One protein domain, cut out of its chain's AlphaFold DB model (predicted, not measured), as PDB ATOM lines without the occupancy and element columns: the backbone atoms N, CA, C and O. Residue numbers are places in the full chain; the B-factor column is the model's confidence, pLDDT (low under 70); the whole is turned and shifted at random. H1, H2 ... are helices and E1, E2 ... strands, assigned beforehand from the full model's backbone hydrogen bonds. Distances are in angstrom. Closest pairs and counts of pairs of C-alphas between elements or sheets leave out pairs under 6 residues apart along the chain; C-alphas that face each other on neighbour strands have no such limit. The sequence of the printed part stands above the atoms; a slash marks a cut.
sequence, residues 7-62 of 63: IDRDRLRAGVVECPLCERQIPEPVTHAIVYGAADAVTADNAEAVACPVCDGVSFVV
ATOM      1  N   ILE A   7     118.363 169.968 182.161       92.56
ATOM      2  CA  ILE A   7     118.668 169.043 181.075       92.56
ATOM      3  C   ILE A   7     119.151 167.742 181.703       92.56
ATOM      4  O   ILE A   7     120.037 167.750 182.553       92.56
ATOM      5  N   ASP A   8     118.583 166.631 181.261       92.88
ATOM      6  CA  ASP A   8     119.012 165.294 181.657       92.88
ATOM      7  C   ASP A   8     120.410 164.979 181.086       92.88
ATOM      8  O   ASP A   8     120.673 165.192 179.893       92.88
ATOM      9  N   ARG A   9     121.321 164.484 181.930       94.00
ATOM     10  CA  ARG A   9     122.702 164.171 181.544       94.00
ATOM     11  C   ARG A   9     122.777 163.117 180.445       94.00
ATOM     12  O   ARG A   9     123.644 163.225 179.575       94.00
ATOM     13  N   ASP A  10     121.874 162.144 180.410       93.19
ATOM     14  CA  ASP A  10     121.865 161.131 179.355       93.19
ATOM     15  C   ASP A  10     121.467 161.730 178.002       93.19
ATOM     16  O   ASP A  10     122.014 161.334 176.968       93.19
ATOM     17  N   ARG A  11     120.617 162.764 177.982       91.44
ATOM     18  CA  ARG A  11     120.360 163.537 176.751       91.44
ATOM     19  C   ARG A  11     121.586 164.321 176.297       91.44
ATOM     20  O   ARG A  11     121.880 164.359 175.100       91.44
ATOM     21  N   LEU A  12     122.327 164.907 177.239       92.69
ATOM     22  CA  LEU A  12     123.579 165.597 176.936       92.69
ATOM     23  C   LEU A  12     124.631 164.636 176.362       92.69
ATOM     24  O   LEU A  12     125.252 164.953 175.348       92.69
ATOM     25  N   ARG A  13     124.780 163.438 176.944       93.44
ATOM     26  CA  ARG A  13     125.655 162.367 176.429       93.44
ATOM     27  C   ARG A  13     125.238 161.879 175.046       93.44
ATOM     28  O   ARG A  13     126.095 161.604 174.212       93.44
ATOM     29  N   ALA A  14     123.933 161.797 174.789       91.75
ATOM     30  CA  ALA A  14     123.400 161.449 173.476       91.75
ATOM     31  C   ALA A  14     123.638 162.543 172.417       91.75
ATOM     32  O   ALA A  14     123.447 162.289 171.228       91.75
ATOM     33  N   GLY A  15     124.040 163.755 172.824       89.62
ATOM     34  CA  GLY A  15     124.272 164.889 171.929       89.62
ATOM     35  C   GLY A  15     122.992 165.521 171.376       89.62
ATOM     36  O   GLY A  15     123.070 166.355 170.476       89.62
ATOM     37  N   VAL A  16     121.823 165.141 171.901       85.44
ATOM     38  CA  VAL A  16     120.509 165.627 171.461       85.44
ATOM     39  C   VAL A  16     119.837 166.319 172.638       85.44
ATOM     40  O   VAL A  16     119.214 165.679 173.486       85.44
ATOM     41  N   VAL A  17     119.981 167.641 172.697       92.38
ATOM     42  CA  VAL A  17     119.438 168.465 173.777       92.38
ATOM     43  C   VAL A  17     118.492 169.501 173.196       92.38
ATOM     44  O   VAL A  17     118.881 170.339 172.386       92.38
ATOM     45  N   GLU A  18     117.248 169.475 173.660       93.50
ATOM     46  CA  GLU A  18     116.301 170.564 173.456       93.50
ATOM     47  C   GLU A  18     116.414 171.557 174.614       93.50
ATOM     48  O   GLU A  18     116.472 171.163 175.779       93.50
ATOM     49  N   CYS A  19     116.463 172.850 174.301       93.31
ATOM     50  CA  CYS A  19     116.480 173.899 175.304       93.31
ATOM     51  C   CYS A  19     115.111 173.975 176.000       93.31
ATOM     52  O   CYS A  19     114.131 174.311 175.334       93.31
ATOM     53  N   PRO A  20     115.024 173.791 177.330       91.69
ATOM     54  CA  PRO A  20     113.748 173.845 178.049       91.69
ATOM     55  C   PRO A  20     113.132 175.255 178.095       91.69
ATOM     56  O   PRO A  20     111.990 175.420 178.510       91.69
ATOM     57  N   LEU A  21     113.877 176.291 177.688       91.19
ATOM     58  CA  LEU A  21     113.428 177.687 177.733       91.19
ATOM     59  C   LEU A  21     112.824 178.181 176.417       91.19
ATOM     60  O   LEU A  21     111.939 179.030 176.434       91.19
ATOM     61  N   CYS A  22     113.335 177.709 175.279       93.25
ATOM     62  CA  CYS A  22     112.877 178.146 173.957       93.25
ATOM     63  C   CYS A  22     112.466 176.994 173.036       93.25
ATOM     64  O   CYS A  22     112.173 177.241 171.868       93.25
ATOM     65  N   GLU A  23     112.479 175.761 173.552       92.25
ATOM     66  CA  GLU A  23     112.015 174.536 172.884       92.25
ATOM     67  C   GLU A  23     112.754 174.247 171.564       92.25
ATOM     68  O   GLU A  23     112.277 173.532 170.686       92.25
ATOM     69  N   ARG A  24     113.950 174.823 171.394       92.94
ATOM     70  CA  ARG A  24     114.806 174.619 170.221       92.94
ATOM     71  C   ARG A  24     115.926 173.641 170.515       92.94
ATOM     72  O   ARG A  24     116.485 173.627 171.608       92.94
ATOM     73  N   GLN A  25     116.311 172.888 169.492       92.75
ATOM     74  CA  GLN A  25     117.479 172.015 169.539       92.75
ATOM     75  C   GLN A  25     118.772 172.826 169.691       92.75
ATOM     76  O   GLN A  25     118.980 173.819 168.987       92.75
ATOM     77  N   ILE A  26     119.635 172.379 170.600       91.38
ATOM     78  CA  ILE A  26     120.982 172.902 170.813       91.38
ATOM     79  C   ILE A  26     121.946 172.025 170.000       91.38
ATOM     80  O   ILE A  26     122.148 170.864 170.363       91.38
ATOM     81  N   PRO A  27     122.524 172.530 168.894       88.19
ATOM     82  CA  PRO A  27     123.530 171.784 168.148       88.19
ATOM     83  C   PRO A  27     124.796 171.637 168.994       88.19
ATOM     84  O   PRO A  27     125.176 172.572 169.691       88.19
ATOM     85  N   GLU A  28     125.436 170.467 168.928       89.62
ATOM     86  CA  GLU A  28     126.704 170.185 169.623       89.62
ATOM     87  C   GLU A  28     126.689 170.643 171.098       89.62
ATOM     88  O   GLU A  28     127.507 171.466 171.510       89.62
ATOM     89  N   PRO A  29     125.756 170.139 171.926       91.81
ATOM     90  CA  PRO A  29     125.446 170.739 173.225       91.81
ATOM     91  C   PRO A  29     126.629 170.750 174.205       91.81
ATOM     92  O   PRO A  29     126.705 171.629 175.058       91.81
ATOM     93  N   VAL A  30     127.594 169.836 174.049       94.31
ATOM     94  CA  VAL A  30     128.839 169.809 174.841       94.31
ATOM     95  C   VAL A  30     129.730 171.027 174.564       94.31
ATOM     96  O   VAL A  30     130.390 171.512 175.477       94.31
ATOM     97  N   THR A  31     129.708 171.591 173.354       94.44
ATOM     98  CA  THR A  31     130.427 172.839 173.026       94.44
ATOM     99  C   THR A  31     129.857 174.042 173.781       94.44
ATOM    100  O   THR A  31     130.550 175.034 173.997       94.44
ATOM    101  N   HIS A  32     128.601 173.942 174.215       94.31
ATOM    102  CA  HIS A  32     127.909 174.960 174.998       94.31
ATOM    103  C   HIS A  32     127.762 174.590 176.480       94.31
ATOM    104  O   HIS A  32     127.047 175.273 177.221       94.31
ATOM    105  N   ALA A  33     128.410 173.510 176.916       94.81
ATOM    106  CA  ALA A  33     128.393 173.091 178.302       94.81
ATOM    107  C   ALA A  33     129.290 173.985 179.166       94.81
ATOM    108  O   ALA A  33     130.325 174.498 178.736       94.81
ATOM    109  N   ILE A  34     128.875 174.163 180.412       95.06
ATOM    110  CA  ILE A  34     129.529 174.993 181.414       95.06
ATOM    111  C   ILE A  34     129.958 174.085 182.552       95.06
ATOM    112  O   ILE A  34     129.158 173.269 183.024       95.06
ATOM    113  N   VAL A  35     131.204 174.284 182.996       95.94
ATOM    114  CA  VAL A  35     131.712 173.699 184.231       95.94
ATOM    115  C   VAL A  35     131.982 174.783 185.275       95.94
ATOM    116  O   VAL A  35     132.679 175.758 184.987       95.94
ATOM    117  N   TYR A  36     131.455 174.635 186.488       88.19
ATOM    118  CA  TYR A  36     131.693 175.538 187.615       88.19
ATOM    119  C   TYR A  36     132.881 175.050 188.449       88.19
ATOM    120  O   TYR A  36     132.751 174.599 189.583       88.19
ATOM    121  N   GLY A  37     134.081 175.173 187.892       88.75
ATOM    122  CA  GLY A  37     135.305 174.775 188.576       88.75
ATOM    123  C   GLY A  37     136.497 174.695 187.636       88.75
ATOM    124  O   GLY A  37     136.405 175.012 186.453       88.75
ATOM    125  N   ALA A  38     137.638 174.271 188.177       88.50
ATOM    126  CA  ALA A  38     138.788 173.940 187.351       88.50
ATOM    127  C   ALA A  38     138.569 172.563 186.713       88.50
ATOM    128  O   ALA A  38     138.459 171.561 187.419       88.50
ATOM    129  N   ALA A  39     138.529 172.525 185.385       89.81
ATOM    130  CA  ALA A  39     138.527 171.301 184.601       89.81
ATOM    131  C   ALA A  39     139.442 171.487 183.388       89.81
ATOM    132  O   ALA A  39     139.401 172.527 182.733       89.81
ATOM    133  N   ASP A  40     140.251 170.473 183.083       88.75
ATOM    134  CA  ASP A  40     141.137 170.491 181.913       88.75
ATOM    135  C   ASP A  40     140.356 170.427 180.590       88.75
ATOM    136  O   ASP A  40     140.816 170.926 179.563       88.75
ATOM    137  N   ALA A  41     139.164 169.823 180.609       91.75
ATOM    138  CA  ALA A  41     138.252 169.750 179.476       91.75
ATOM    139  C   ALA A  41     136.792 169.689 179.943       91.75
ATOM    140  O   ALA A  41     136.484 169.123 180.996       91.75
ATOM    141  N   VAL A  42     135.888 170.231 179.125       94.44
ATOM    142  CA  VAL A  42     134.438 170.132 179.328       94.44
ATOM    143  C   VAL A  42     133.898 168.939 178.543       94.44
ATOM    144  O   VAL A  42     134.217 168.747 177.372       94.44
ATOM    145  N   THR A  43     133.084 168.125 179.206       94.94
ATOM    146  CA  THR A  43     132.494 166.884 178.697       94.94
ATOM    147  C   THR A  43     131.048 166.768 179.179       94.94
ATOM    148  O   THR A  43     130.638 167.469 180.103       94.94
ATOM    149  N   ALA A  44     130.268 165.852 178.606       93.94
ATOM    150  CA  ALA A  44     128.909 165.594 179.086       93.94
ATOM    151  C   ALA A  44     128.863 165.102 180.550       93.94
ATOM    152  O   ALA A  44     127.866 165.311 181.236       93.94
ATOM    153  N   ASP A  45     129.935 164.467 181.035       93.25
ATOM    154  CA  ASP A  45     129.984 163.874 182.375       93.25
ATOM    155  C   ASP A  45     130.269 164.886 183.484       93.25
ATOM    156  O   ASP A  45     129.804 164.703 184.608       93.25
ATOM    157  N   ASN A  46     131.018 165.950 183.184       94.81
ATOM    158  CA  ASN A  46     131.352 166.990 184.159       94.81
ATOM    159  C   ASN A  46     130.566 168.293 183.975       94.81
ATOM    160  O   ASN A  46     130.653 169.150 184.844       94.81
ATOM    161  N   ALA A  47     129.803 168.442 182.891       95.56
ATOM    162  CA  ALA A  47     128.947 169.601 182.680       95.56
ATOM    163  C   ALA A  47     127.925 169.771 183.816       95.56
ATOM    164  O   ALA A  47     127.183 168.838 184.143       95.56
ATOM    165  N   GLU A  48     127.841 170.982 184.366       95.88
ATOM    166  CA  GLU A  48     126.825 171.362 185.356       95.88
ATOM    167  C   GLU A  48     125.713 172.227 184.756       95.88
ATOM    168  O   GLU A  48     124.627 172.325 185.328       95.88
ATOM    169  N   ALA A  49     125.948 172.850 183.603       95.44
ATOM    170  CA  ALA A  49     124.926 173.587 182.868       95.44
ATOM    171  C   ALA A  49     125.204 173.592 181.361       95.44
ATOM    172  O   ALA A  49     126.303 173.271 180.918       95.44
ATOM    173  N   VAL A  50     124.208 173.981 180.568       95.62
ATOM    174  CA  VAL A  50     124.328 174.219 179.125       95.62
ATOM    175  C   VAL A  50     123.722 175.580 178.802       95.62
ATOM    176  O   VAL A  50     122.602 175.882 179.221       95.62
ATOM    177  N   ALA A  51     124.458 176.402 178.053       95.25
ATOM    178  CA  ALA A  51     123.962 177.668 177.525       95.25
ATOM    179  C   ALA A  51     123.333 177.465 176.141       95.25
ATOM    180  O   ALA A  51     123.943 176.898 175.241       95.25
ATOM    181  N   CYS A  52     122.113 177.947 175.935       94.62
ATOM    182  CA  CYS A  52     121.483 177.890 174.625       94.62
ATOM    183  C   CYS A  52     122.046 178.996 173.715       94.62
ATOM    184  O   CYS A  52     121.862 180.168 174.034       94.62
ATOM    185  N   PRO A  53     122.619 178.677 172.538       93.19
ATOM    186  CA  PRO A  53     123.148 179.684 171.611       93.19
ATOM    187  C   PRO A  53     122.058 180.495 170.888       93.19
ATOM    188  O   PRO A  53     122.371 181.347 170.060       93.19
ATOM    189  N   VAL A  54     120.776 180.193 171.128       93.19
ATOM    190  CA  VAL A  54     119.643 180.846 170.456       93.19
ATOM    191  C   VAL A  54     118.955 181.879 171.340       93.19
ATOM    192  O   VAL A  54     118.612 182.952 170.855       93.19
ATOM    193  N   CYS A  55     118.686 181.538 172.601       93.88
ATOM    194  CA  CYS A  55     117.982 182.417 173.539       93.88
ATOM    195  C   CYS A  55     118.867 182.913 174.689       93.88
ATOM    196  O   CYS A  55     118.348 183.559 175.595       93.88
ATOM    197  N   ASP A  56     120.156 182.552 174.688       91.56
ATOM    198  CA  ASP A  56     121.143 182.842 175.740       91.56
ATOM    199  C   ASP A  56     120.754 182.327 177.139       91.56
ATOM    200  O   ASP A  56     121.377 182.650 178.151       91.56
ATOM    201  N   GLY A  57     119.712 181.498 177.208       93.00
ATOM    202  CA  GLY A  57     119.238 180.889 178.436       93.00
ATOM    203  C   GLY A  57     120.176 179.783 178.910       93.00
ATOM    204  O   GLY A  57     120.688 179.006 178.107       93.00
ATOM    205  N   VAL A  58     120.376 179.695 180.223       94.38
ATOM    206  CA  VAL A  58     121.228 178.679 180.854       94.38
ATOM    207  C   VAL A  58     120.352 177.679 181.587       94.38
ATOM    208  O   VAL A  58     119.541 178.085 182.416       94.38
ATOM    209  N   SER A  59     120.548 176.392 181.312       94.56
ATOM    210  CA  SER A  59     119.817 175.285 181.937       94.56
ATOM    211  C   SER A  59     120.775 174.345 182.660       94.56
ATOM    212  O   SER A  59     121.854 174.054 182.150       94.56
ATOM    213  N   PHE A  60     120.398 173.877 183.850       94.94
ATOM    214  CA  PHE A  60     121.266 173.052 184.698       94.94
ATOM    215  C   PHE A  60     121.247 171.585 184.273       94.94
ATOM    216  O   PHE A  60     120.195 171.053 183.939       94.94
ATOM    217  N   VAL A  61     122.389 170.909 184.308       94.38
ATOM    218  CA  VAL A  61     122.455 169.471 184.029       94.38
ATOM    219  C   VAL A  61     122.105 168.697 185.299       94.38
ATOM    220  O   VAL A  61     122.658 168.961 186.367       94.38
ATOM    221  N   VAL A  62     121.181 167.749 185.181       93.19
ATOM    222  CA  VAL A  62     120.716 166.874 186.264       93.19
ATOM    223  C   VAL A  62     120.845 165.408 185.851       93.19
ATOM    224  O   VAL A  62     120.932 165.112 184.659       93.19
TER     225      VAL A  62
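What this domain is: This is residues 7 to 62 of the 63 residues of an uncharacterized protein of Haloarcula sp. MD-130 (UniProt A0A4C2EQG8). This is a small domain of little regular structure: an antiparallel two-strand hairpin, E1 and E2, with short helices H1 near the end of E2 and H2 near E1, and two long loops, residues 14 to 28 and 33 to 48, reaching toward opposite ends. Of 56 printed residues, 17 are in named elements, in the order H1, H2, E1, E2; the class is mixed. It is compact, with radius of gyration of the C-alphas 10.1 A and spans of 30 by 21 by 18 A.

How they stand to each other: H1, residues 9 to 13, and H2, residues 29 to 32, are close but not clearly touching; their closest C-alphas, Leu 12 and Pro 29, are 6.6 A apart. E1, residues 49 to 51, and E2, residues 58 to 62, form a hairpin at 151 degrees; N 50 and O 59 are within hydrogen-bond range, 2.8 A. H1's O i to N i+4 pair is within range; H2 is too short for one.

Where its parts are: H1 begins at C-alpha 9, (122.702, 164.171, 181.544), and spans 6.2 A; H2 spans 5.2 A, E1 6.8 A. E2 spans 13.0 A to C-alpha 62, (120.716, 166.874, 186.264).

The domain as a whole: The C-alphas farthest apart, Glu 23 and Asp 40, are 30.8 A apart. The printed part has no cut; links H1 to H2 and H2 to E1 are long; no printed residue is under 70 in pLDDT.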